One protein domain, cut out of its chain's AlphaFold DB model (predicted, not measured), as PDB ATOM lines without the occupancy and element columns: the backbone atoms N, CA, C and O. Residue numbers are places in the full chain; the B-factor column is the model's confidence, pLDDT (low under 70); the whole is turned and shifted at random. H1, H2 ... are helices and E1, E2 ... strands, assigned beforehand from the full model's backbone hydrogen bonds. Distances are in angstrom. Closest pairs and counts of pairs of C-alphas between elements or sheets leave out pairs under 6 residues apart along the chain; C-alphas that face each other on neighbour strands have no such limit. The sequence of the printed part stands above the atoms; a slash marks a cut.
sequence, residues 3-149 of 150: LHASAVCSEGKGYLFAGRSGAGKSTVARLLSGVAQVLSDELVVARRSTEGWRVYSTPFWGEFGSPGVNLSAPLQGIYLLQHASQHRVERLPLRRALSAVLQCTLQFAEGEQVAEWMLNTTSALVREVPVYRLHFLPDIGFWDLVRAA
ATOM      1  N   LEU A   3     -20.763 -23.969  -9.607       96.00
ATOM      2  CA  LEU A   3     -20.137 -24.289 -10.887       96.00
ATOM      3  C   LEU A   3     -18.723 -23.715 -10.925       96.00
ATOM      4  O   LEU A   3     -18.528 -22.548 -10.595       96.00
ATOM      5  N   HIS A   4     -17.761 -24.514 -11.377       95.50
ATOM      6  CA  HIS A   4     -16.416 -24.056 -11.707       95.50
ATOM      7  C   HIS A   4     -16.445 -23.367 -13.081       95.50
ATOM      8  O   HIS A   4     -16.352 -24.005 -14.138       95.50
ATOM      9  N   ALA A   5     -16.653 -22.054 -13.063       96.75
ATOM     10  CA  ALA A   5     -16.993 -21.237 -14.218       96.75
ATOM     11  C   ALA A   5     -16.591 -19.770 -13.999       96.75
ATOM     12  O   ALA A   5     -16.470 -19.313 -12.870       96.75
ATOM     13  N   SER A   6     -16.468 -19.017 -15.091       96.88
ATOM     14  CA  SER A   6     -16.571 -17.560 -15.048       96.88
ATOM     15  C   SER A   6     -18.004 -17.145 -15.359       96.88
ATOM     16  O   SER A   6     -18.681 -17.803 -16.146       96.88
ATOM     17  N   ALA A   7     -18.485 -16.061 -14.767       97.62
ATOM     18  CA  ALA A   7     -19.753 -15.465 -15.152       97.62
ATOM     19  C   ALA A   7     -19.664 -13.947 -15.212       97.62
ATOM     20  O   ALA A   7     -18.937 -13.314 -14.446       97.62
ATOM     21  N   VAL A   8     -20.455 -13.370 -16.111       97.69
ATOM     22  CA  VAL A   8     -20.593 -11.922 -16.274       97.69
ATOM     23  C   VAL A   8     -22.066 -11.533 -16.330       97.69
ATOM     24  O   VAL A   8     -22.921 -12.331 -16.725       97.69
ATOM     25  N   CYS A   9     -22.351 -10.292 -15.962       97.62
ATOM     26  CA  CYS A   9     -23.613  -9.616 -16.203       97.62
ATOM     27  C   CYS A   9     -23.395  -8.508 -17.236       97.62
ATOM     28  O   CYS A   9     -22.578  -7.611 -17.027       97.62
ATOM     29  N   SER A  10     -24.128  -8.557 -18.342       97.19
ATOM     30  CA  SER A  10     -24.131  -7.512 -19.365       97.19
ATOM     31  C   SER A  10     -25.574  -7.145 -19.671       97.19
ATOM     32  O   SER A  10     -26.387  -8.035 -19.908       97.19
ATOM     33  N   GLU A  11     -25.909  -5.855 -19.595       95.69
ATOM     34  CA  GLU A  11     -27.270  -5.348 -19.849       95.69
ATOM     35  C   GLU A  11     -28.354  -6.077 -19.026       95.69
ATOM     36  O   GLU A  11     -29.426  -6.427 -19.516       95.69
ATOM     37  N   GLY A  12     -28.048  -6.377 -17.757       96.06
ATOM     38  CA  GLY A  12     -28.956  -7.092 -16.854       96.06
ATOM     39  C   GLY A  12     -29.104  -8.591 -17.140       96.06
ATOM     40  O   GLY A  12     -29.890  -9.253 -16.468       96.06
ATOM     41  N   LYS A  13     -28.351  -9.146 -18.097       97.62
ATOM     42  CA  LYS A  13     -28.365 -10.562 -18.490       97.62
ATOM     43  C   LYS A  13     -27.103 -11.278 -18.018       97.62
ATOM     44  O   LYS A  13     -25.996 -10.767 -18.174       97.62
ATOM     45  N   GLY A  14     -27.269 -12.471 -17.453       97.81
ATOM     46  CA  GLY A  14     -26.181 -13.311 -16.959       97.81
ATOM     47  C   GLY A  14     -25.697 -14.313 -18.003       97.81
ATOM     48  O   GLY A  14     -26.509 -15.005 -18.618       97.81
ATOM     49  N   TYR A  15     -24.379 -14.441 -18.148       98.50
ATOM     50  CA  TYR A  15     -23.732 -15.394 -19.052       98.50
ATOM     51  C   TYR A  15     -22.679 -16.175 -18.277       98.50
ATOM     52  O   TYR A  15     -21.877 -15.579 -17.557       98.50
ATOM     53  N   LEU A  16     -22.695 -17.501 -18.410       98.25
ATOM     54  CA  LEU A  16     -21.787 -18.393 -17.695       98.25
ATOM     55  C   LEU A  16     -20.852 -19.087 -18.685       98.25
ATOM     56  O   LEU A  16     -21.306 -19.687 -19.652       98.25
ATOM     57  N   PHE A  17     -19.554 -19.041 -18.418       98.12
ATOM     58  CA  PHE A  17     -18.488 -19.621 -19.222       98.12
ATOM     59  C   PHE A  17     -17.782 -20.710 -18.421       98.12
ATOM     60  O   PHE A  17     -17.078 -20.434 -17.449       98.12
ATOM     61  N   ALA A  18     -17.977 -21.961 -18.815       96.88
ATOM     62  CA  ALA A  18     -17.465 -23.120 -18.094       96.88
ATOM     63  C   ALA A  18     -16.481 -23.918 -18.949       96.88
ATOM     64  O   ALA A  18     -16.464 -23.833 -20.175       96.88
ATOM     65  N   GLY A  19     -15.639 -24.707 -18.297       92.25
ATOM     66  CA  GLY A  19     -14.654 -25.541 -18.967       92.25
ATOM     67  C   GLY A  19     -13.593 -26.039 -17.998       92.25
ATOM     68  O   GLY A  19     -13.470 -25.544 -16.870       92.25
ATOM     69  N   ARG A  20     -12.798 -27.012 -18.457       86.94
ATOM     70  CA  ARG A  20     -11.672 -27.574 -17.692       86.94
ATOM     71  C   ARG A  20     -10.699 -26.469 -17.251       86.94
ATOM     72  O   ARG A  20     -10.718 -25.347 -17.768       86.94
ATOM     73  N   SER A  21      -9.840 -26.769 -16.278       86.12
ATOM     74  CA  SER A  21      -8.726 -25.863 -15.963       86.12
ATOM     75  C   SER A  21      -7.908 -25.581 -17.235       86.12
ATOM     76  O   SER A  21      -7.735 -26.478 -18.060       86.12
ATOM     77  N   GLY A  22      -7.504 -24.325 -17.443       89.12
ATOM     78  CA  GLY A  22      -6.842 -23.876 -18.678       89.12
ATOM     79  C   GLY A  22      -7.757 -23.638 -19.893       89.12
ATOM     80  O   GLY A  22      -7.265 -23.289 -20.964       89.12
ATOM     81  N   ALA A  23      -9.084 -23.778 -19.767       92.94
ATOM     82  CA  ALA A  23     -10.012 -23.539 -20.885       92.94
ATOM     83  C   ALA A  23     -10.220 -22.051 -21.245       92.94
ATOM     84  O   ALA A  23     -10.858 -21.767 -22.250       92.94
ATOM     85  N   GLY A  24      -9.704 -21.108 -20.443       95.00
ATOM     86  CA  GLY A  24      -9.793 -19.664 -20.721       95.00
ATOM     87  C   GLY A  24     -10.827 -18.878 -19.900       95.00
ATOM     88  O   GLY A  24     -11.181 -17.773 -20.285       95.00
ATOM     89  N   LYS A  25     -11.309 -19.399 -18.760       95.44
ATOM     90  CA  LYS A  25     -12.303 -18.715 -17.899       95.44
ATOM     91  C   LYS A  25     -11.838 -17.332 -17.417       95.44
ATOM     92  O   LYS A  25     -12.522 -16.342 -17.656       95.44
ATOM     93  N   SER A  26     -10.645 -17.245 -16.823       95.38
ATOM     94  CA  SER A  26     -10.063 -15.961 -16.405       95.38
ATOM     95  C   SER A  26      -9.715 -15.064 -17.597       95.38
ATOM     96  O   SER A  26      -9.775 -13.843 -17.483       95.38
ATOM     97  N   THR A  27      -9.418 -15.636 -18.771       96.50
ATOM     98  CA  THR A  27      -9.252 -14.870 -20.017       96.50
ATOM     99  C   THR A  27     -10.560 -14.195 -20.426       96.50
ATOM    100  O   THR A  27     -10.554 -13.001 -20.713       96.50
ATOM    101  N   VAL A  28     -11.686 -14.913 -20.383       96.94
ATOM    102  CA  VAL A  28     -13.019 -14.347 -20.644       96.94
ATOM    103  C   VAL A  28     -13.341 -13.222 -19.662       96.94
ATOM    104  O   VAL A  28     -13.764 -12.151 -20.093       96.94
ATOM    105  N   ALA A  29     -13.087 -13.421 -18.366       96.12
ATOM    106  CA  ALA A  29     -13.290 -12.381 -17.356       96.12
ATOM    107  C   ALA A  29     -12.489 -11.103 -17.670       96.12
ATOM    108  O   ALA A  29     -13.058 -10.013 -17.685       96.12
ATOM    109  N   ARG A  30     -11.193 -11.234 -17.997       96.12
ATOM    110  CA  ARG A  30     -10.338 -10.098 -18.392       96.12
ATOM    111  C   ARG A  30     -10.879  -9.385 -19.631       96.12
ATOM    112  O   ARG A  30     -11.052  -8.170 -19.590       96.12
ATOM    113  N   LEU A  31     -11.180 -10.128 -20.698       97.00
ATOM    114  CA  LEU A  31     -11.669  -9.571 -21.964       97.00
ATOM    115  C   LEU A  31     -13.002  -8.830 -21.802       97.00
ATOM    116  O   LEU A  31     -13.189  -7.770 -22.392       97.00
ATOM    117  N   LEU A  32     -13.914  -9.356 -20.980       97.00
ATOM    118  CA  LEU A  32     -15.241  -8.769 -20.793       97.00
ATOM    119  C   LEU A  32     -15.296  -7.681 -19.714       97.00
ATOM    120  O   LEU A  32     -16.272  -6.939 -19.680       97.00
ATOM    121  N   SER A  33     -14.269  -7.532 -18.872       95.44
ATOM    122  CA  SER A  33     -14.262  -6.570 -17.754       95.44
ATOM    123  C   SER A  33     -14.494  -5.104 -18.147       95.44
ATOM    124  O   SER A  33     -14.979  -4.327 -17.330       95.44
ATOM    125  N   GLY A  34     -14.193  -4.723 -19.395       94.69
ATOM    126  CA  GLY A  34     -14.447  -3.376 -19.918       94.69
ATOM    127  C   GLY A  34     -15.850  -3.160 -20.503       94.69
ATOM    128  O   GLY A  34     -16.214  -2.024 -20.788       94.69
ATOM    129  N   VAL A  35     -16.630  -4.228 -20.709       96.56
ATOM    130  CA  VAL A  35     -17.940  -4.189 -21.404       96.56
ATOM    131  C   VAL A  35     -19.062  -4.922 -20.654       96.56
ATOM    132  O   VAL A  35     -20.223  -4.889 -21.067       96.56
ATOM    133  N   ALA A  36     -18.735  -5.604 -19.560       96.50
ATOM    134  CA  ALA A  36     -19.660  -6.341 -18.716       96.50
ATOM    135  C   ALA A  36     -19.148  -6.379 -17.270       96.50
ATOM    136  O   ALA A  36     -17.947  -6.337 -17.003       96.50
ATOM    137  N   GLN A  37     -20.071  -6.530 -16.326       96.50
ATOM    138  CA  GLN A  37     -19.734  -6.711 -14.923       96.50
ATOM    139  C   GLN A  37     -19.352  -8.172 -14.670       96.50
ATOM    140  O   GLN A  37     -20.206  -9.056 -14.727       96.50
ATOM    141  N   VAL A  38     -18.089  -8.443 -14.345       96.81
ATOM    142  CA  VAL A  38     -17.662  -9.793 -13.946       96.81
ATOM    143  C   VAL A  38     -18.258 -10.134 -12.576       96.81
ATOM    144  O   VAL A  38     -18.181  -9.331 -11.644       96.81
ATOM    145  N   LEU A  39     -18.866 -11.319 -12.465       95.88
ATOM    146  CA  LEU A  39     -19.474 -11.848 -11.237       95.88
ATOM    147  C   LEU A  39     -18.499 -12.730 -10.445       95.88
ATOM    148  O   LEU A  39     -18.490 -12.675  -9.220       95.88
ATOM    149  N   SER A  40     -17.732 -13.557 -11.154       95.38
ATOM    150  CA  SER A  40     -16.598 -14.363 -10.680       95.38
ATOM    151  C   SER A  40     -15.893 -14.963 -11.909       95.38
ATOM    152  O   SER A  40     -16.495 -15.058 -12.988       95.38
ATOM    153  N   ASP A  41     -14.630 -15.361 -11.785       94.62
ATOM    154  CA  ASP A  41     -13.890 -16.125 -12.795       94.62
ATOM    155  C   ASP A  41     -13.557 -17.571 -12.380       94.62
ATOM    156  O   ASP A  41     -12.976 -18.313 -13.179       94.62
ATOM    157  N   GLU A  42     -13.962 -17.986 -11.176       93.56
ATOM    158  CA  GLU A  42     -13.645 -19.301 -10.615       93.56
ATOM    159  C   GLU A  42     -14.889 -20.078 -10.186       93.56
ATOM    160  O   GLU A  42     -15.207 -21.093 -10.808       93.56
ATOM    161  N   LEU A  43     -15.610 -19.634  -9.149       94.12
ATOM    162  CA  LEU A  43     -16.803 -20.330  -8.657       94.12
ATOM    163  C   LEU A  43     -18.040 -19.447  -8.773       94.12
ATOM    164  O   LEU A  43     -18.108 -18.358  -8.215       94.12
ATOM    165  N   VAL A  44     -19.071 -19.951  -9.443       95.31
ATOM    166  CA  VAL A  44     -20.331 -19.230  -9.658       95.31
ATOM    167  C   VAL A  44     -21.482 -20.038  -9.084       95.31
ATOM    168  O   VAL A  44     -21.550 -21.258  -9.246       95.31
ATOM    169  N   VAL A  45     -22.433 -19.360  -8.443       96.69
ATOM    170  CA  VAL A  45     -23.683 -19.995  -8.014       96.69
ATOM    171  C   VAL A  45     -24.740 -19.813  -9.096       96.69
ATOM    172  O   VAL A  45     -25.084 -18.687  -9.445       96.69
ATOM    173  N   ALA A  46     -25.300 -20.923  -9.577       97.38
ATOM    174  CA  ALA A  46     -26.527 -20.935 -10.368       97.38
ATOM    175  C   ALA A  46     -27.682 -21.468  -9.512       97.38
ATOM    176  O   ALA A  46     -27.600 -22.566  -8.943       97.38
ATOM    177  N   ARG A  47     -28.768 -20.704  -9.401       96.81
ATOM    178  CA  ARG A  47     -29.937 -21.069  -8.590       96.81
ATOM    179  C   ARG A  47     -31.221 -20.786  -9.355       96.81
ATOM    180  O   ARG A  47     -31.359 -19.741  -9.984       96.81
ATOM    181  N   ARG A  48     -32.169 -21.718  -9.263       96.62
ATOM    182  CA  ARG A  48     -33.522 -21.544  -9.785       96.62
ATOM    183  C   ARG A  48     -34.347 -20.685  -8.824       96.62
ATOM    184  O   ARG A  48     -34.334 -20.925  -7.616       96.62
ATOM    185  N   SER A  49     -35.036 -19.693  -9.369       92.06
ATOM    186  CA  SER A  49     -36.001 -18.820  -8.695       92.06
ATOM    187  C   SER A  49     -37.382 -18.976  -9.340       92.06
ATOM    188  O   SER A  49     -37.528 -19.716 -10.314       92.06
ATOM    189  N   THR A  50     -38.390 -18.271  -8.825       90.69
ATOM    190  CA  THR A  50     -39.737 -18.218  -9.423       90.69
ATOM    191  C   THR A  50     -39.736 -17.642 -10.841       90.69
ATOM    192  O   THR A  50     -40.588 -18.004 -11.641       90.69
ATOM    193  N   GLU A  51     -38.759 -16.795 -11.169       92.19
ATOM    194  CA  GLU A  51     -38.601 -16.137 -12.476       92.19
ATOM    195  C   GLU A  51     -37.646 -16.897 -13.418       92.19
ATOM    196  O   GLU A  51     -37.292 -16.405 -14.486       92.19
ATOM    197  N   GLY A  52     -37.191 -18.090 -13.017       96.25
ATOM    198  CA  GLY A  52     -36.220 -18.893 -13.760       96.25
ATOM    199  C   GLY A  52     -34.828 -18.904 -13.127       96.25
ATOM    200  O   GLY A  52     -34.651 -18.634 -11.933       96.25
ATOM    201  N   TRP A  53     -33.823 -19.289 -13.912       98.31
ATOM    202  CA  TRP A  53     -32.449 -19.454 -13.437       98.31
ATOM    203  C   TRP A  53     -31.713 -18.126 -13.327       98.31
ATOM    204  O   TRP A  53     -31.782 -17.281 -14.214       98.31
ATOM    205  N   ARG A  54     -30.955 -17.965 -12.244       98.19
ATOM    206  CA  ARG A  54     -30.107 -16.799 -11.994       98.19
ATOM    207  C   ARG A  54     -28.689 -17.234 -11.656       98.19
ATOM    208  O   ARG A  54     -28.496 -18.268 -11.008       98.19
ATOM    209  N   VAL A  55     -27.718 -16.423 -12.067       97.62
ATOM    210  CA  VAL A  55     -26.317 -16.516 -11.638       97.62
ATOM    211  C   VAL A  55     -25.995 -15.420 -10.639       97.62
ATOM    212  O   VAL A  55     -26.501 -14.305 -10.755       97.62
ATOM    213  N   TYR A  56     -25.158 -15.754  -9.665       96.56
ATOM    214  CA  TYR A  56     -24.771 -14.878  -8.569       96.56
ATOM    215  C   TYR A  56     -23.255 -14.773  -8.515       96.56
ATOM    216  O   TYR A  56     -22.552 -15.768  -8.723       96.56
ATOM    217  N   SER A  57     -22.770 -13.575  -8.207       93.56
ATOM    218  CA  SER A  57     -21.388 -13.392  -7.791       93.56
ATOM    219  C   SER A  57     -21.089 -14.167  -6.509       93.56
ATOM    220  O   SER A  57     -21.976 -14.476  -5.708       93.56
ATOM    221  N   THR A  58     -19.819 -14.503  -6.326       93.00
ATOM    222  CA  THR A  58     -19.329 -15.194  -5.132       93.00
ATOM    223  C   THR A  58     -18.027 -14.529  -4.671       93.00
ATOM    224  O   THR A  58     -17.403 -13.798  -5.447       93.00
ATOM    225  N   PRO A  59     -17.590 -14.750  -3.420       90.25
ATOM    226  CA  PRO A  59     -16.297 -14.253  -2.955       90.25
ATOM    227  C   PRO A  59     -15.108 -15.089  -3.467       90.25
ATOM    228  O   PRO A  59     -13.981 -14.840  -3.051       90.25
ATOM    229  N   PHE A  60     -15.332 -16.080  -4.335       90.81
ATOM    230  CA  PHE A  60     -14.291 -16.978  -4.832       90.81
ATOM    231  C   PHE A  60     -13.834 -16.519  -6.219       90.81
ATOM    232  O   PHE A  60     -14.618 -16.533  -7.173       90.81
ATOM    233  N   TRP A  61     -12.581 -16.085  -6.307       92.06
ATOM    234  CA  TRP A  61     -11.973 -15.503  -7.499       92.06
ATOM    235  C   TRP A  61     -10.658 -16.206  -7.807       92.06
ATOM    236  O   TRP A  61      -9.853 -16.443  -6.909       92.06
ATOM    237  N   GLY A  62     -10.439 -16.449  -9.094       88.44
ATOM    238  CA  GLY A  62      -9.203 -16.989  -9.630       88.44
ATOM    239  C   GLY A  62      -8.232 -15.873 -10.003       88.44
ATOM    240  O   GLY A  62      -8.110 -14.852  -9.326       88.44
ATOM    241  N   GLU A  63      -7.530 -16.054 -11.123       88.06
ATOM    242  CA  GLU A  63      -6.458 -15.152 -11.553       88.06
ATOM    243  C   GLU A  63      -6.915 -13.734 -11.922       88.06
ATOM    244  O   GLU A  63      -6.072 -12.837 -11.999       88.06
ATOM    245  N   PHE A  64      -8.201 -13.520 -12.231       88.00
ATOM    246  CA  PHE A  64      -8.699 -12.173 -12.512       88.00
ATOM    247  C   PHE A  64      -8.626 -11.278 -11.270       88.00
ATOM    248  O   PHE A  64      -8.282 -10.110 -11.417       88.00
ATOM    249  N   GLY A  65      -8.910 -11.828 -10.080       79.50
ATOM    250  CA  GLY A  65      -8.771 -11.143  -8.792       79.50
ATOM    251  C   GLY A  65      -9.520  -9.808  -8.707       79.50
ATOM    252  O   GLY A  65      -8.952  -8.749  -8.953       79.50
ATOM    253  N   SER A  66     -10.795  -9.837  -8.314       81.56
ATOM    254  CA  SER A  66     -11.628  -8.637  -8.124       81.56
ATOM    255  C   SER A  66     -12.036  -8.486  -6.656       81.56
ATOM    256  O   SER A  66     -12.229  -9.506  -5.995       81.56
ATOM    257  N   PRO A  67     -12.260  -7.258  -6.134       73.31
ATOM    258  CA  PRO A  67     -12.823  -7.054  -4.790       73.31
ATOM    259  C   PRO A  67     -14.224  -7.662  -4.606       73.31
ATOM    260  O   PRO A  67     -14.746  -7.690  -3.493       73.31
ATOM    261  N   GLY A  68     -14.827  -8.170  -5.683       71.44
ATOM    262  CA  GLY A  68     -16.159  -8.742  -5.679       71.44
ATOM    263  C   GLY A  68     -17.228  -7.671  -5.845       71.44
ATOM    264  O   GLY A  68     -17.087  -6.528  -5.422       71.44
ATOM    265  N   VAL A  69     -18.331  -8.053  -6.480       81.31
ATOM    266  CA  VAL A  69     -19.573  -7.272  -6.494       81.31
ATOM    267  C   VAL A  69     -20.674  -8.125  -5.892       81.31
ATOM    268  O   VAL A  69     -20.613  -9.344  -5.997       81.31
ATOM    269  N   ASN A  70     -21.687  -7.526  -5.272       89.56
ATOM    270  CA  ASN A  70     -22.884  -8.252  -4.841       89.56
ATOM    271  C   ASN A  70     -23.971  -8.095  -5.913       89.56
ATOM    272  O   ASN A  70     -24.814  -7.203  -5.826       89.56
ATOM    273  N   LEU A  71     -23.896  -8.908  -6.969       94.06
ATOM    274  CA  LEU A  71     -24.779  -8.810  -8.129       94.06
ATOM    275  C   LEU A  71     -25.303 -10.193  -8.526       94.06
ATOM    276  O   LEU A  71     -24.632 -11.215  -8.382       94.06
ATOM    277  N   SER A  72     -26.507 -10.215  -9.088       96.31
ATOM    278  CA  SER A  72     -27.061 -11.390  -9.752       96.31
ATOM    279  C   SER A  72     -27.784 -10.997 -11.030       96.31
ATOM    280  O   SER A  72     -28.266  -9.869 -11.145       96.31
ATOM    281  N   ALA A  73     -27.902 -11.935 -11.966       97.25
ATOM    282  CA  ALA A  73     -28.614 -11.720 -13.222       97.25
ATOM    283  C   ALA A  73     -29.336 -12.998 -13.690       97.25
ATOM    284  O   ALA A  73     -28.846 -14.100 -13.418       97.25
ATOM    285  N   PRO A  74     -30.478 -12.883 -14.397       97.81
ATOM    286  CA  PRO A  74     -31.111 -14.006 -15.084       97.81
ATOM    287  C   PRO A  74     -30.144 -14.668 -16.066       97.81
ATOM    288  O   PRO A  74     -29.579 -14.003 -16.937       97.81
ATOM    289  N   LEU A  75     -29.950 -15.974 -15.927       98.25
ATOM    290  CA  LEU A  75     -29.004 -16.742 -16.724       98.25
ATOM    291  C   LEU A  75     -29.569 -16.990 -18.127       98.25
ATOM    292  O   LEU A  75     -30.543 -17.722 -18.278       98.25
ATOM    293  N   GLN A  76     -28.935 -16.399 -19.138       97.88
ATOM    294  CA  GLN A  76     -29.354 -16.514 -20.539       97.88
ATOM    295  C   GLN A  76     -28.720 -17.703 -21.258       97.88
ATOM    296  O   GLN A  76     -29.314 -18.257 -22.175       97.88
ATOM    297  N   GLY A  77     -27.520 -18.116 -20.854       98.12
ATOM    298  CA  GLY A  77     -26.837 -19.225 -21.506       98.12
ATOM    299  C   GLY A  77     -25.570 -19.662 -20.790       98.12
ATOM    300  O   GLY A  77     -24.930 -18.888 -20.069       98.12
ATOM    301  N   ILE A  78     -25.217 -20.925 -21.015       98.62
ATOM    302  CA  ILE A  78     -23.983 -21.553 -20.546       98.62
ATOM    303  C   ILE A  78     -23.110 -21.854 -21.762       98.62
ATOM    304  O   ILE A  78     -23.544 -22.537 -22.683       98.62
ATOM    305  N   TYR A  79     -21.868 -21.390 -21.748       98.50
ATOM    306  CA  TYR A  79     -20.919 -21.495 -22.848       98.50
ATOM    307  C   TYR A  79     -19.725 -22.334 -22.406       98.50
ATOM    308  O   TYR A  79     -18.930 -21.933 -21.557       98.50
ATOM    309  N   LEU A  80     -19.612 -23.532 -22.967       98.00
ATOM    310  CA  LEU A  80     -18.515 -24.453 -22.709       98.00
ATOM    311  C   LEU A  80     -17.338 -24.088 -23.604       98.00
ATOM    312  O   LEU A  80     -17.411 -24.253 -24.824       98.00
ATOM    313  N   LEU A  81     -16.276 -23.585 -22.985       97.62
ATOM    314  CA  LEU A  81     -15.089 -23.086 -23.662       97.62
ATOM    315  C   LEU A  81     -14.308 -24.223 -24.321       97.62
ATOM    316  O   LEU A  81     -13.984 -25.236 -23.692       97.62
ATOM    317  N   GLN A  82     -13.967 -24.018 -25.589       96.69
ATOM    318  CA  GLN A  82     -13.080 -24.877 -26.355       96.69
ATOM    319  C   GLN A  82     -12.138 -24.015 -27.195       96.69
ATOM    320  O   GLN A  82     -12.588 -23.256 -28.048       96.69
ATOM    321  N   HIS A  83     -10.830 -24.195 -27.010       95.50
ATOM    322  CA  HIS A  83      -9.821 -23.561 -27.860       95.50
ATOM    323  C   HIS A  83     -10.044 -23.913 -29.335       95.50
ATOM    324  O   HIS A  83     -10.278 -25.078 -29.681       95.50
ATOM    325  N   ALA A  84      -9.987 -22.904 -30.198       96.19
ATOM    326  CA  ALA A  84     -10.169 -23.043 -31.636       96.19
ATOM    327  C   ALA A  84      -9.366 -21.980 -32.398       96.19
ATOM    328  O   ALA A  84      -8.819 -21.061 -31.803       96.19
ATOM    329  N   SER A  85      -9.306 -22.104 -33.724       94.94
ATOM    330  CA  SER A  85      -8.705 -21.102 -34.615       94.94
ATOM    331  C   SER A  85      -9.709 -20.072 -35.141       94.94
ATOM    332  O   SER A  85      -9.304 -19.113 -35.789       94.94
ATOM    333  N   GLN A  86     -11.009 -20.277 -34.900       96.31
ATOM    334  CA  GLN A  86     -12.099 -19.382 -35.299       96.31
ATOM    335  C   GLN A  86     -13.203 -19.399 -34.238       96.31
ATOM    336  O   GLN A  86     -13.486 -20.449 -33.650       96.31
ATOM    337  N   HIS A  87     -13.836 -18.245 -34.022       97.75
ATOM    338  CA  HIS A  87     -14.967 -18.128 -33.108       97.75
ATOM    339  C   HIS A  87     -16.203 -18.818 -33.682       97.75
ATOM    340  O   HIS A  87     -16.577 -18.587 -34.832       97.75
ATOM    341  N   ARG A  88     -16.860 -19.661 -32.882       97.44
ATOM    342  CA  ARG A  88     -18.118 -20.318 -33.270       97.44
ATOM    343  C   ARG A  88     -18.930 -20.700 -32.044       97.44
ATOM    344  O   ARG A  88     -18.387 -21.236 -31.083       97.44
ATOM    345  N   VAL A  89     -20.241 -20.509 -32.121       98.12
ATOM    346  CA  VAL A  89     -21.195 -20.943 -31.095       98.12
ATOM    347  C   VAL A  89     -22.048 -22.077 -31.661       98.12
ATOM    348  O   VAL A  89     -22.646 -21.937 -32.724       98.12
ATOM    349  N   GLU A  90     -22.097 -23.211 -30.965       97.75
ATOM    350  CA  GLU A  90     -22.898 -24.380 -31.351       97.75
ATOM    351  C   GLU A  90     -23.809 -24.801 -30.194       97.75
ATOM    352  O   GLU A  90     -23.326 -25.083 -29.096       97.75
ATOM    353  N   ARG A  91     -25.127 -24.869 -30.423       98.12
ATOM    354  CA  ARG A  91     -26.085 -25.377 -29.428       98.12
ATOM    355  C   ARG A  91     -25.818 -26.859 -29.180       98.12
ATOM    356  O   ARG A  91     -25.815 -27.656 -30.116       98.12
ATOM    357  N   LEU A  92     -25.653 -27.250 -27.920       98.31
ATOM    358  CA  LEU A  92     -25.489 -28.658 -27.578       98.31
ATOM    359  C   LEU A  92     -26.838 -29.374 -27.433       98.31
ATOM    360  O   LEU A  92     -27.776 -28.821 -26.855       98.31
ATOM    361  N   PRO A  93     -26.933 -30.646 -27.866       97.88
ATOM    362  CA  PRO A  93     -28.076 -31.481 -27.538       97.88
ATOM    363  C   PRO A  93     -28.105 -31.761 -26.031       97.88
ATOM    364  O   PRO A  93     -27.058 -31.917 -25.394       97.88
ATOM    365  N   LEU A  94     -29.311 -31.914 -25.479       97.12
ATOM    366  CA  LEU A  94     -29.562 -32.015 -24.036       97.12
ATOM    367  C   LEU A  94     -28.649 -33.017 -23.309       97.12
ATOM    368  O   LEU A  94     -28.125 -32.722 -22.243       97.12
ATOM    369  N   ARG A  95     -28.408 -34.194 -23.903       96.88
ATOM    370  CA  ARG A  95     -27.542 -35.232 -23.310       96.88
ATOM    371  C   ARG A  95     -26.093 -34.766 -23.140       96.88
ATOM    372  O   ARG A  95     -25.478 -35.038 -22.114       96.88
ATOM    373  N   ARG A  96     -25.554 -34.054 -24.138       97.38
ATOM    374  CA  ARG A  96     -24.190 -33.501 -24.082       97.38
ATOM    375  C   ARG A  96     -24.120 -32.316 -23.125       97.38
ATOM    376  O   ARG A  96     -23.149 -32.213 -22.386       97.38
ATOM    377  N   ALA A  97     -25.155 -31.475 -23.109       97.88
ATOM    378  CA  ALA A  97     -25.279 -30.370 -22.166       97.88
ATOM    379  C   ALA A  97     -25.275 -30.863 -20.710       97.88
ATOM    380  O   ALA A  97     -24.458 -30.406 -19.916       97.88
ATOM    381  N   LEU A  98     -26.120 -31.849 -20.383       97.94
ATOM    382  CA  LEU A  98     -26.206 -32.445 -19.047       97.94
ATOM    383  C   LEU A  98     -24.846 -32.966 -18.570       97.94
ATOM    384  O   LEU A  98     -24.381 -32.584 -17.500       97.94
ATOM    385  N   SER A  99     -24.192 -33.803 -19.382       96.69
ATOM    386  CA  SER A  99     -22.891 -34.381 -19.033       96.69
ATOM    387  C   SER A  99     -21.818 -33.308 -18.828       96.69
ATOM    388  O   SER A  99     -21.083 -33.360 -17.844       96.69
ATOM    389  N   ALA A 100     -21.752 -32.312 -19.712       96.31
ATOM    390  CA  ALA A 100     -20.731 -31.275 -19.635       96.31
ATOM    391  C   ALA A 100     -20.938 -30.309 -18.454       96.31
ATOM    392  O   ALA A 100     -19.964 -29.910 -17.817       96.31
ATOM    393  N   VAL A 101     -22.185 -29.956 -18.125       96.94
ATOM    394  CA  VAL A 101     -22.477 -29.104 -16.960       96.94
ATOM    395  C   VAL A 101     -22.231 -29.858 -15.652       96.94
ATOM    396  O   VAL A 101     -21.637 -29.290 -14.736       96.94
ATOM    397  N   LEU A 102     -22.582 -31.151 -15.575       95.62
ATOM    398  CA  LEU A 102     -22.252 -31.991 -14.415       95.62
ATOM    399  C   LEU A 102     -20.739 -32.033 -14.160       95.62
ATOM    400  O   LEU A 102     -20.312 -31.873 -13.024       95.62
ATOM    401  N   GLN A 103     -19.920 -32.157 -15.211       94.31
ATOM    402  CA  GLN A 103     -18.452 -32.127 -15.098       94.31
ATOM    403  C   GLN A 103     -17.890 -30.790 -14.592       94.31
ATOM    404  O   GLN A 103     -16.749 -30.742 -14.137       94.31
ATOM    405  N   CYS A 104     -18.663 -29.709 -14.690       94.88
ATOM    406  CA  CYS A 104     -18.285 -28.388 -14.192       94.88
ATOM    407  C   CYS A 104     -18.938 -28.066 -12.839       94.88
ATOM    408  O   CYS A 104     -18.745 -26.967 -12.326       94.88
ATOM    409  N   THR A 105     -19.725 -28.980 -12.269       94.00
ATOM    410  CA  THR A 105     -20.412 -28.782 -10.988       94.00
ATOM    411  C   THR A 105     -19.527 -29.269  -9.848       94.00
ATOM    412  O   THR A 105     -18.934 -30.342  -9.931       94.00
ATOM    413  N   LEU A 106     -19.444 -28.481  -8.777       91.88
ATOM    414  CA  LEU A 106     -18.745 -28.869  -7.556       91.88
ATOM    415  C   LEU A 106     -19.731 -29.365  -6.507       91.88
ATOM    416  O   LEU A 106     -20.807 -28.788  -6.320       91.88
ATOM    417  N   GLN A 107     -19.314 -30.406  -5.795       87.50
ATOM    418  CA  GLN A 107     -20.020 -30.939  -4.647       87.50
ATOM    419  C   GLN A 107     -19.027 -31.379  -3.577       87.50
ATOM    420  O   GLN A 107     -18.031 -32.031  -3.877       87.50
ATOM    421  N   PHE A 108     -19.331 -31.013  -2.336       88.19
ATOM    422  CA  PHE A 108     -18.525 -31.298  -1.152       88.19
ATOM    423  C   PHE A 108     -19.223 -32.265  -0.184       88.19
ATOM    424  O   PHE A 108     -18.609 -32.701   0.782       88.19
ATOM    425  N   ALA A 109     -20.497 -32.589  -0.425       89.00
ATOM    426  CA  ALA A 109     -21.255 -33.578   0.334       89.00
ATOM    427  C   ALA A 109     -21.341 -34.921  -0.410       89.00
ATOM    428  O   ALA A 109     -21.447 -34.959  -1.636       89.00
ATOM    429  N   GLU A 110     -21.352 -36.020   0.340       88.94
ATOM    430  CA  GLU A 110     -21.461 -37.382  -0.192       88.94
ATOM    431  C   GLU A 110     -22.852 -37.981   0.067       88.94
ATOM    432  O   GLU A 110     -23.591 -37.529   0.943       88.94
ATOM    433  N   GLY A 111     -23.205 -39.017  -0.699       93.94
ATOM    434  CA  GLY A 111     -24.429 -39.798  -0.511       93.94
ATOM    435  C   GLY A 111     -25.374 -39.798  -1.714       93.94
ATOM    436  O   GLY A 111     -25.341 -38.926  -2.582       93.94
ATOM    437  N   GLU A 112     -26.251 -40.798  -1.751       93.06
ATOM    438  CA  GLU A 112     -27.193 -41.028  -2.855       93.06
ATOM    439  C   GLU A 112     -28.153 -39.848  -3.069       93.06
ATOM    440  O   GLU A 112     -28.304 -39.367  -4.189       93.06
ATOM    441  N   GLN A 113     -28.703 -39.298  -1.983       94.38
ATOM    442  CA  GLN A 113     -29.598 -38.132  -2.014       94.38
ATOM    443  C   GLN A 113     -28.923 -36.903  -2.640       94.38
ATOM    444  O   GLN A 113     -29.547 -36.115  -3.351       94.38
ATOM    445  N   VAL A 114     -27.620 -36.742  -2.394       93.31
ATOM    446  CA  VAL A 114     -26.827 -35.646  -2.948       93.31
ATOM    447  C   VAL A 114     -26.609 -35.834  -4.450       93.31
ATOM    448  O   VAL A 114     -26.759 -34.879  -5.220       93.31
ATOM    449  N   ALA A 115     -26.281 -37.055  -4.877       93.44
ATOM    450  CA  ALA A 115     -26.119 -37.392  -6.287       93.44
ATOM    451  C   ALA A 115     -27.434 -37.218  -7.065       93.44
ATOM    452  O   ALA A 115     -27.442 -36.602  -8.137       93.44
ATOM    453  N   GLU A 116     -28.549 -37.683  -6.500       95.44
ATOM    454  CA  GLU A 116     -29.887 -37.509  -7.063       95.44
ATOM    455  C   GLU A 116     -30.240 -36.023  -7.204       95.44
ATOM    456  O   GLU A 116     -30.635 -35.571  -8.285       95.44
ATOM    457  N   TRP A 117     -30.032 -35.229  -6.148       94.75
ATOM    458  CA  TRP A 117     -30.267 -33.787  -6.193       94.75
ATOM    459  C   TRP A 117     -29.431 -33.103  -7.281       94.75
ATOM    460  O   TRP A 117     -29.963 -32.278  -8.029       94.75
ATOM    461  N   MET A 118     -28.144 -33.443  -7.414       95.00
ATOM    462  CA  MET A 118     -27.276 -32.869  -8.447       95.00
ATOM    463  C   MET A 118     -27.750 -33.206  -9.858       95.00
ATOM    464  O   MET A 118     -27.796 -32.320 -10.721       95.00
ATOM    465  N   LEU A 119     -28.113 -34.467 -10.095       95.69
ATOM    466  CA  LEU A 119     -28.596 -34.920 -11.392       95.69
ATOM    467  C   LEU A 119     -29.912 -34.223 -11.755       95.69
ATOM    468  O   LEU A 119     -30.030 -33.671 -12.851       95.69
ATOM    469  N   ASN A 120     -30.864 -34.174 -10.821       96.94
ATOM    470  CA  ASN A 120     -32.162 -33.531 -11.021       96.94
ATOM    471  C   ASN A 120     -32.024 -32.017 -11.231       96.94
ATOM    472  O   ASN A 120     -32.615 -31.458 -12.158       96.94
ATOM    473  N   THR A 121     -31.189 -31.356 -10.429       97.12
ATOM    474  CA  THR A 121     -30.961 -29.906 -10.523       97.12
ATOM    475  C   THR A 121     -30.250 -29.541 -11.826       97.12
ATOM    476  O   THR A 121     -30.646 -28.581 -12.489       97.12
ATOM    477  N   THR A 122     -29.245 -30.318 -12.243       97.62
ATOM    478  CA  THR A 122     -28.562 -30.089 -13.526       97.62
ATOM    479  C   THR A 122     -29.470 -30.387 -14.711       97.62
ATOM    480  O   THR A 122     -29.492 -29.614 -15.662       97.62
ATOM    481  N   SER A 123     -30.274 -31.451 -14.639       98.00
ATOM    482  CA  SER A 123     -31.283 -31.778 -15.655       98.00
ATOM    483  C   SER A 123     -32.292 -30.641 -15.842       98.00
ATOM    484  O   SER A 123     -32.557 -30.244 -16.975       98.00
ATOM    485  N   ALA A 124     -32.801 -30.062 -14.748       97.81
ATOM    486  CA  ALA A 124     -33.682 -28.895 -14.807       97.81
ATOM    487  C   ALA A 124     -32.978 -27.673 -15.424       97.81
ATOM    488  O   ALA A 124     -33.538 -27.023 -16.305       97.81
ATOM    489  N   LEU A 125     -31.727 -27.403 -15.027       98.25
ATOM    490  CA  LEU A 125     -30.938 -26.299 -15.576       98.25
ATOM    491  C   LEU A 125     -30.782 -26.408 -17.094       98.25
ATOM    492  O   LEU A 125     -31.122 -25.471 -17.805       98.25
ATOM    493  N   VAL A 126     -30.316 -27.549 -17.606       98.19
ATOM    494  CA  VAL A 126     -30.023 -27.693 -19.046       98.19
ATOM    495  C   VAL A 126     -31.272 -27.812 -19.928       98.19
ATOM    496  O   VAL A 126     -31.167 -27.715 -21.149       98.19
ATOM    497  N   ARG A 127     -32.452 -28.044 -19.333       97.56
ATOM    498  CA  ARG A 127     -33.748 -27.998 -20.035       97.56
ATOM    499  C   ARG A 127     -34.272 -26.574 -20.194       97.56
ATOM    500  O   ARG A 127     -34.956 -26.298 -21.173       97.56
ATOM    501  N   GLU A 128     -33.971 -25.701 -19.238       97.62
ATOM    502  CA  GLU A 128     -34.505 -24.334 -19.174       97.62
ATOM    503  C   GLU A 128     -33.511 -23.284 -19.675       97.62
ATOM    504  O   GLU A 128     -33.924 -22.230 -20.145       97.62
ATOM    505  N   VAL A 129     -32.210 -23.574 -19.603       98.25
ATOM    506  CA  VAL A 129     -31.137 -22.674 -20.029       98.25
ATOM    507  C   VAL A 129     -30.380 -23.288 -21.210       98.25
ATOM    508  O   VAL A 129     -29.912 -24.428 -21.115       98.25
ATOM    509  N   PRO A 130     -30.206 -22.546 -22.320       98.06
ATOM    510  CA  PRO A 130     -29.348 -22.948 -23.425       98.06
ATOM    511  C   PRO A 130     -27.930 -23.308 -22.982       98.06
ATOM    512  O   PRO A 130     -27.280 -22.549 -22.262       98.06
ATOM    513  N   VAL A 131     -27.411 -24.424 -23.490       98.69
ATOM    514  CA  VAL A 131     -25.993 -24.764 -23.352       98.69
ATOM    515  C   VAL A 131     -25.356 -24.815 -24.727       98.69
ATOM    516  O   VAL A 131     -25.832 -25.503 -25.634       98.69
ATOM    517  N   TYR A 132     -24.251 -24.102 -24.855       98.62
ATOM    518  CA  TYR A 132     -23.492 -23.924 -26.072       98.62
ATOM    519  C   TYR A 132     -22.078 -24.454 -25.902       98.62
ATOM    520  O   TYR A 132     -21.497 -24.405 -24.820       98.62
ATOM    521  N   ARG A 133     -21.494 -24.919 -26.999       98.06
ATOM    522  CA  ARG A 133     -20.047 -25.008 -27.156       98.06
ATOM    523  C   ARG A 133     -19.571 -23.712 -27.786       98.06
ATOM    524  O   ARG A 133     -20.051 -23.346 -28.859       98.06
ATOM    525  N   LEU A 134     -18.645 -23.038 -27.115       98.31
ATOM    526  CA  LEU A 134     -18.000 -21.837 -27.615       98.31
ATOM    527  C   LEU A 134     -16.583 -22.190 -28.066       98.31
ATOM    528  O   LEU A 134     -15.690 -22.403 -27.248       98.31
ATOM    529  N   HIS A 135     -16.402 -22.265 -29.381       97.44
ATOM    530  CA  HIS A 135     -15.093 -22.299 -30.017       97.44
ATOM    531  C   HIS A 135     -14.491 -20.900 -29.919       97.44
ATOM    532  O   HIS A 135     -15.123 -19.940 -30.357       97.44
ATOM    533  N   PHE A 136     -13.324 -20.793 -29.297       89.50
ATOM    534  CA  PHE A 136     -12.820 -19.549 -28.725       89.50
ATOM    535  C   PHE A 136     -11.347 -19.325 -29.084       89.50
ATOM    536  O   PHE A 136     -10.518 -20.219 -28.885       89.50
ATOM    537  N   LEU A 137     -11.042 -18.114 -29.563       93.88
ATOM    538  CA  LEU A 137      -9.716 -17.491 -29.487       93.88
ATOM    539  C   LEU A 137      -9.686 -16.493 -28.317       93.88
ATOM    540  O   LEU A 137     -10.728 -15.933 -27.982       93.88
ATOM    541  N   PRO A 138      -8.524 -16.208 -27.714       92.25
ATOM    542  CA  PRO A 138      -8.415 -15.289 -26.582       92.25
ATOM    543  C   PRO A 138      -8.488 -13.799 -26.976       92.25
ATOM    544  O   PRO A 138      -7.634 -13.009 -26.582       92.25
ATOM    545  N   ASP A 139      -9.521 -13.402 -27.717       95.12
ATOM    546  CA  ASP A 139      -9.837 -12.013 -28.073       95.12
ATOM    547  C   ASP A 139     -11.335 -11.715 -27.880       95.12
ATOM    548  O   ASP A 139     -12.123 -12.615 -27.607       95.12
ATOM    549  N   ILE A 140     -11.746 -10.450 -27.985       95.75
ATOM    550  CA  ILE A 140     -13.121 -10.019 -27.676       95.75
ATOM    551  C   ILE A 140     -14.174 -10.470 -28.709       95.75
ATOM    552  O   ILE A 140     -15.371 -10.414 -28.427       95.75
ATOM    553  N   GLY A 141     -13.763 -10.940 -29.891       95.75
ATOM    554  CA  GLY A 141     -14.646 -11.198 -31.033       95.75
ATOM    555  C   GLY A 141     -15.702 -12.284 -30.803       95.75
ATOM    556  O   GLY A 141     -16.738 -12.280 -31.466       95.75
ATOM    557  N   PHE A 142     -15.507 -13.184 -29.833       96.94
ATOM    558  CA  PHE A 142     -16.533 -14.173 -29.479       96.94
ATOM    559  C   PHE A 142     -17.799 -13.534 -28.894       96.94
ATOM    560  O   PHE A 142     -18.867 -14.152 -28.914       96.94
ATOM    561  N   TRP A 143     -17.685 -12.332 -28.319       97.62
ATOM    562  CA  TRP A 143     -18.740 -11.746 -27.502       97.62
ATOM    563  C   TRP A 143     -19.989 -11.396 -28.313       97.62
ATOM    564  O   TRP A 143     -21.107 -11.621 -27.849       97.62
ATOM    565  N   ASP A 144     -19.821 -10.939 -29.553       96.12
ATOM    566  CA  ASP A 144     -20.952 -10.654 -30.439       96.12
ATOM    567  C   ASP A 144     -21.729 -11.926 -30.797       96.12
ATOM    568  O   ASP A 144     -22.959 -11.910 -30.814       96.12
ATOM    569  N   LEU A 145     -21.037 -13.058 -30.968       97.38
ATOM    570  CA  LEU A 145     -21.686 -14.354 -31.192       97.38
ATOM    571  C   LEU A 145     -22.458 -14.828 -29.957       97.38
ATOM    572  O   LEU A 145     -23.533 -15.404 -30.091       97.38
ATOM    573  N   VAL A 146     -21.920 -14.590 -28.758       97.69
ATOM    574  CA  VAL A 146     -22.580 -14.934 -27.488       97.69
ATOM    575  C   VAL A 146     -23.843 -14.103 -27.275       97.69
ATOM    576  O   VAL A 146     -24.866 -14.647 -26.870       97.69
ATOM    577  N   ARG A 147     -23.807 -12.800 -27.575       95.56
ATOM    578  CA  ARG A 147     -24.986 -11.926 -27.451       95.56
ATOM    579  C   ARG A 147     -26.050 -12.188 -28.517       95.56
ATOM    580  O   ARG A 147     -27.225 -11.944 -28.257       95.56
ATOM    581  N   ALA A 148     -25.645 -12.668 -29.692       94.50
ATOM    582  CA  ALA A 148     -26.549 -13.034 -30.781       94.50
ATOM    583  C   ALA A 148     -27.101 -14.469 -30.671       94.50
ATOM    584  O   ALA A 148     -27.971 -14.847 -31.458       94.50
ATOM    585  N   ALA A 149     -26.595 -15.282 -29.736       91.12
ATOM    586  CA  ALA A 149     -27.064 -16.646 -29.546       91.12
ATOM    587  C   ALA A 149     -28.514 -16.660 -29.007       91.12
ATOM    588  O   ALA A 149     -28.831 -15.876 -28.111       91.12
TER     589      ALA A 149
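What this domain is: This is residues 3 to 149 of the 150 residues of the protein "ATP-binding cassette domain-containing protein" of Armatimonadetes bacterium (UniProt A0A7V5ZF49). A small closed barrel of five strands, E1, E2, E6, E5 and E4, makes the core; E6 bends and runs on out of the ring to join E8 and E7 in a short wing, while E3 pairs onto E1. Four helices lie outside the strands: H1 and H4 to one side, H2 and H3, which pack on each other, to the other side, and residues 108 to 114, at the far end of H3 and just before it, stick out. You will read 147 printed residues with four named helices and eight named strands, in the order E1 E2 H1 E3 E4 E5 E6 E7 H2 H3 E8 H4, of mixed class and with mixed pairing in the sheet. The whole is compact, with a radius of gyration of the C-alphas of 14.3 A and spans of 42 by 34 by 30 A.

How they stand to each other: Begin at E1, residues 3 to 10, which bends by 53 degrees at residue 6 and forms a hairpin with E2, residues 13 to 18; N 8 and O 15, 3.0 A apart, are within hydrogen-bond range. On the other side of E2 find its parallel neighbour E6, residues 72 to 83, with N 16 and O 77 at 3.1 A. E6 bends by 77 degrees at residue 75; its residues 72 to 74 pair with E5, residues 52 to 56, where N 73 and O 55 are 3.0 A apart. E5 forms a hairpin with E4, residues 43 to 49, with N 54 and O 47 at 2.9 A, and E4, E5 and E6 are a meander, each strand the antiparallel neighbour of the one before. E4 and E1 close the ring, with N 3 and O 44 at 2.8 A. E3, residues 37 to 40, is antiparallel to E1, with N 9 and O 37 at 2.8 A. E8, residues 131 to 136, is parallel to E6, with N 80 and O 132 at 2.8 A, and antiparallel to E7, residues 88 to 91, with N 90 and O 133 at 2.9 A. Now look outside the barrel. H1, residues 25 to 32, is on it at a height over the sheet of 7.3 A and runs along the strands, at 0 degrees to E1 on the local plane; the closest C-alphas of the two are those of Ser 6 and Lys 25, 5.3 A apart. H2, residues 94 to 103, runs across the strands, at 87 degrees to E6 on the local plane. It touches H3, residues 112 to 128, at a steep tilt of 50 degrees, opposite ways, with Leu 98 and Val 126 the closest C-alphas at 6.1 A. H3 lies over E4. H4, residues 142 to 148, lies over none of the strands; its closest C-alpha to E7 is that of Leu 145, 6.6 A from that of Val 89. In H1, H2, H3 and H4 every O i to N i+4 pair is within hydrogen-bond range.

Where its parts are: Find C-alpha 3 at (-20.137, -24.289, -10.887), where E1 begins its 19.2 A; E2 covers 16.6 A, E4 19.3 A, E5 13.2 A and E8 15.2 A. E6 runs 27.8 A, from C-alpha 72 to C-alpha 83 at (-9.821, -23.561, -27.860). H3 runs 24.5 A from C-alpha 112 at (-27.193, -41.028, -2.855), and H2 14.3 A. E3, E7, H1 and H4 are shorter, 9.3, 10.2, 10.8 and 10.2 A.

The domain as a whole: The two C-alphas farthest apart are those of Gly 34 and Glu 112, at 43.3 A. The printed part has no cut. The link from E5 to E6, residues 57 to 71, is long, and its C-alphas lie 12 to 20 A from the mean of the C-alphas. The mean pLDDT of the printed part of this model is 94.9, and no printed residue is under 70.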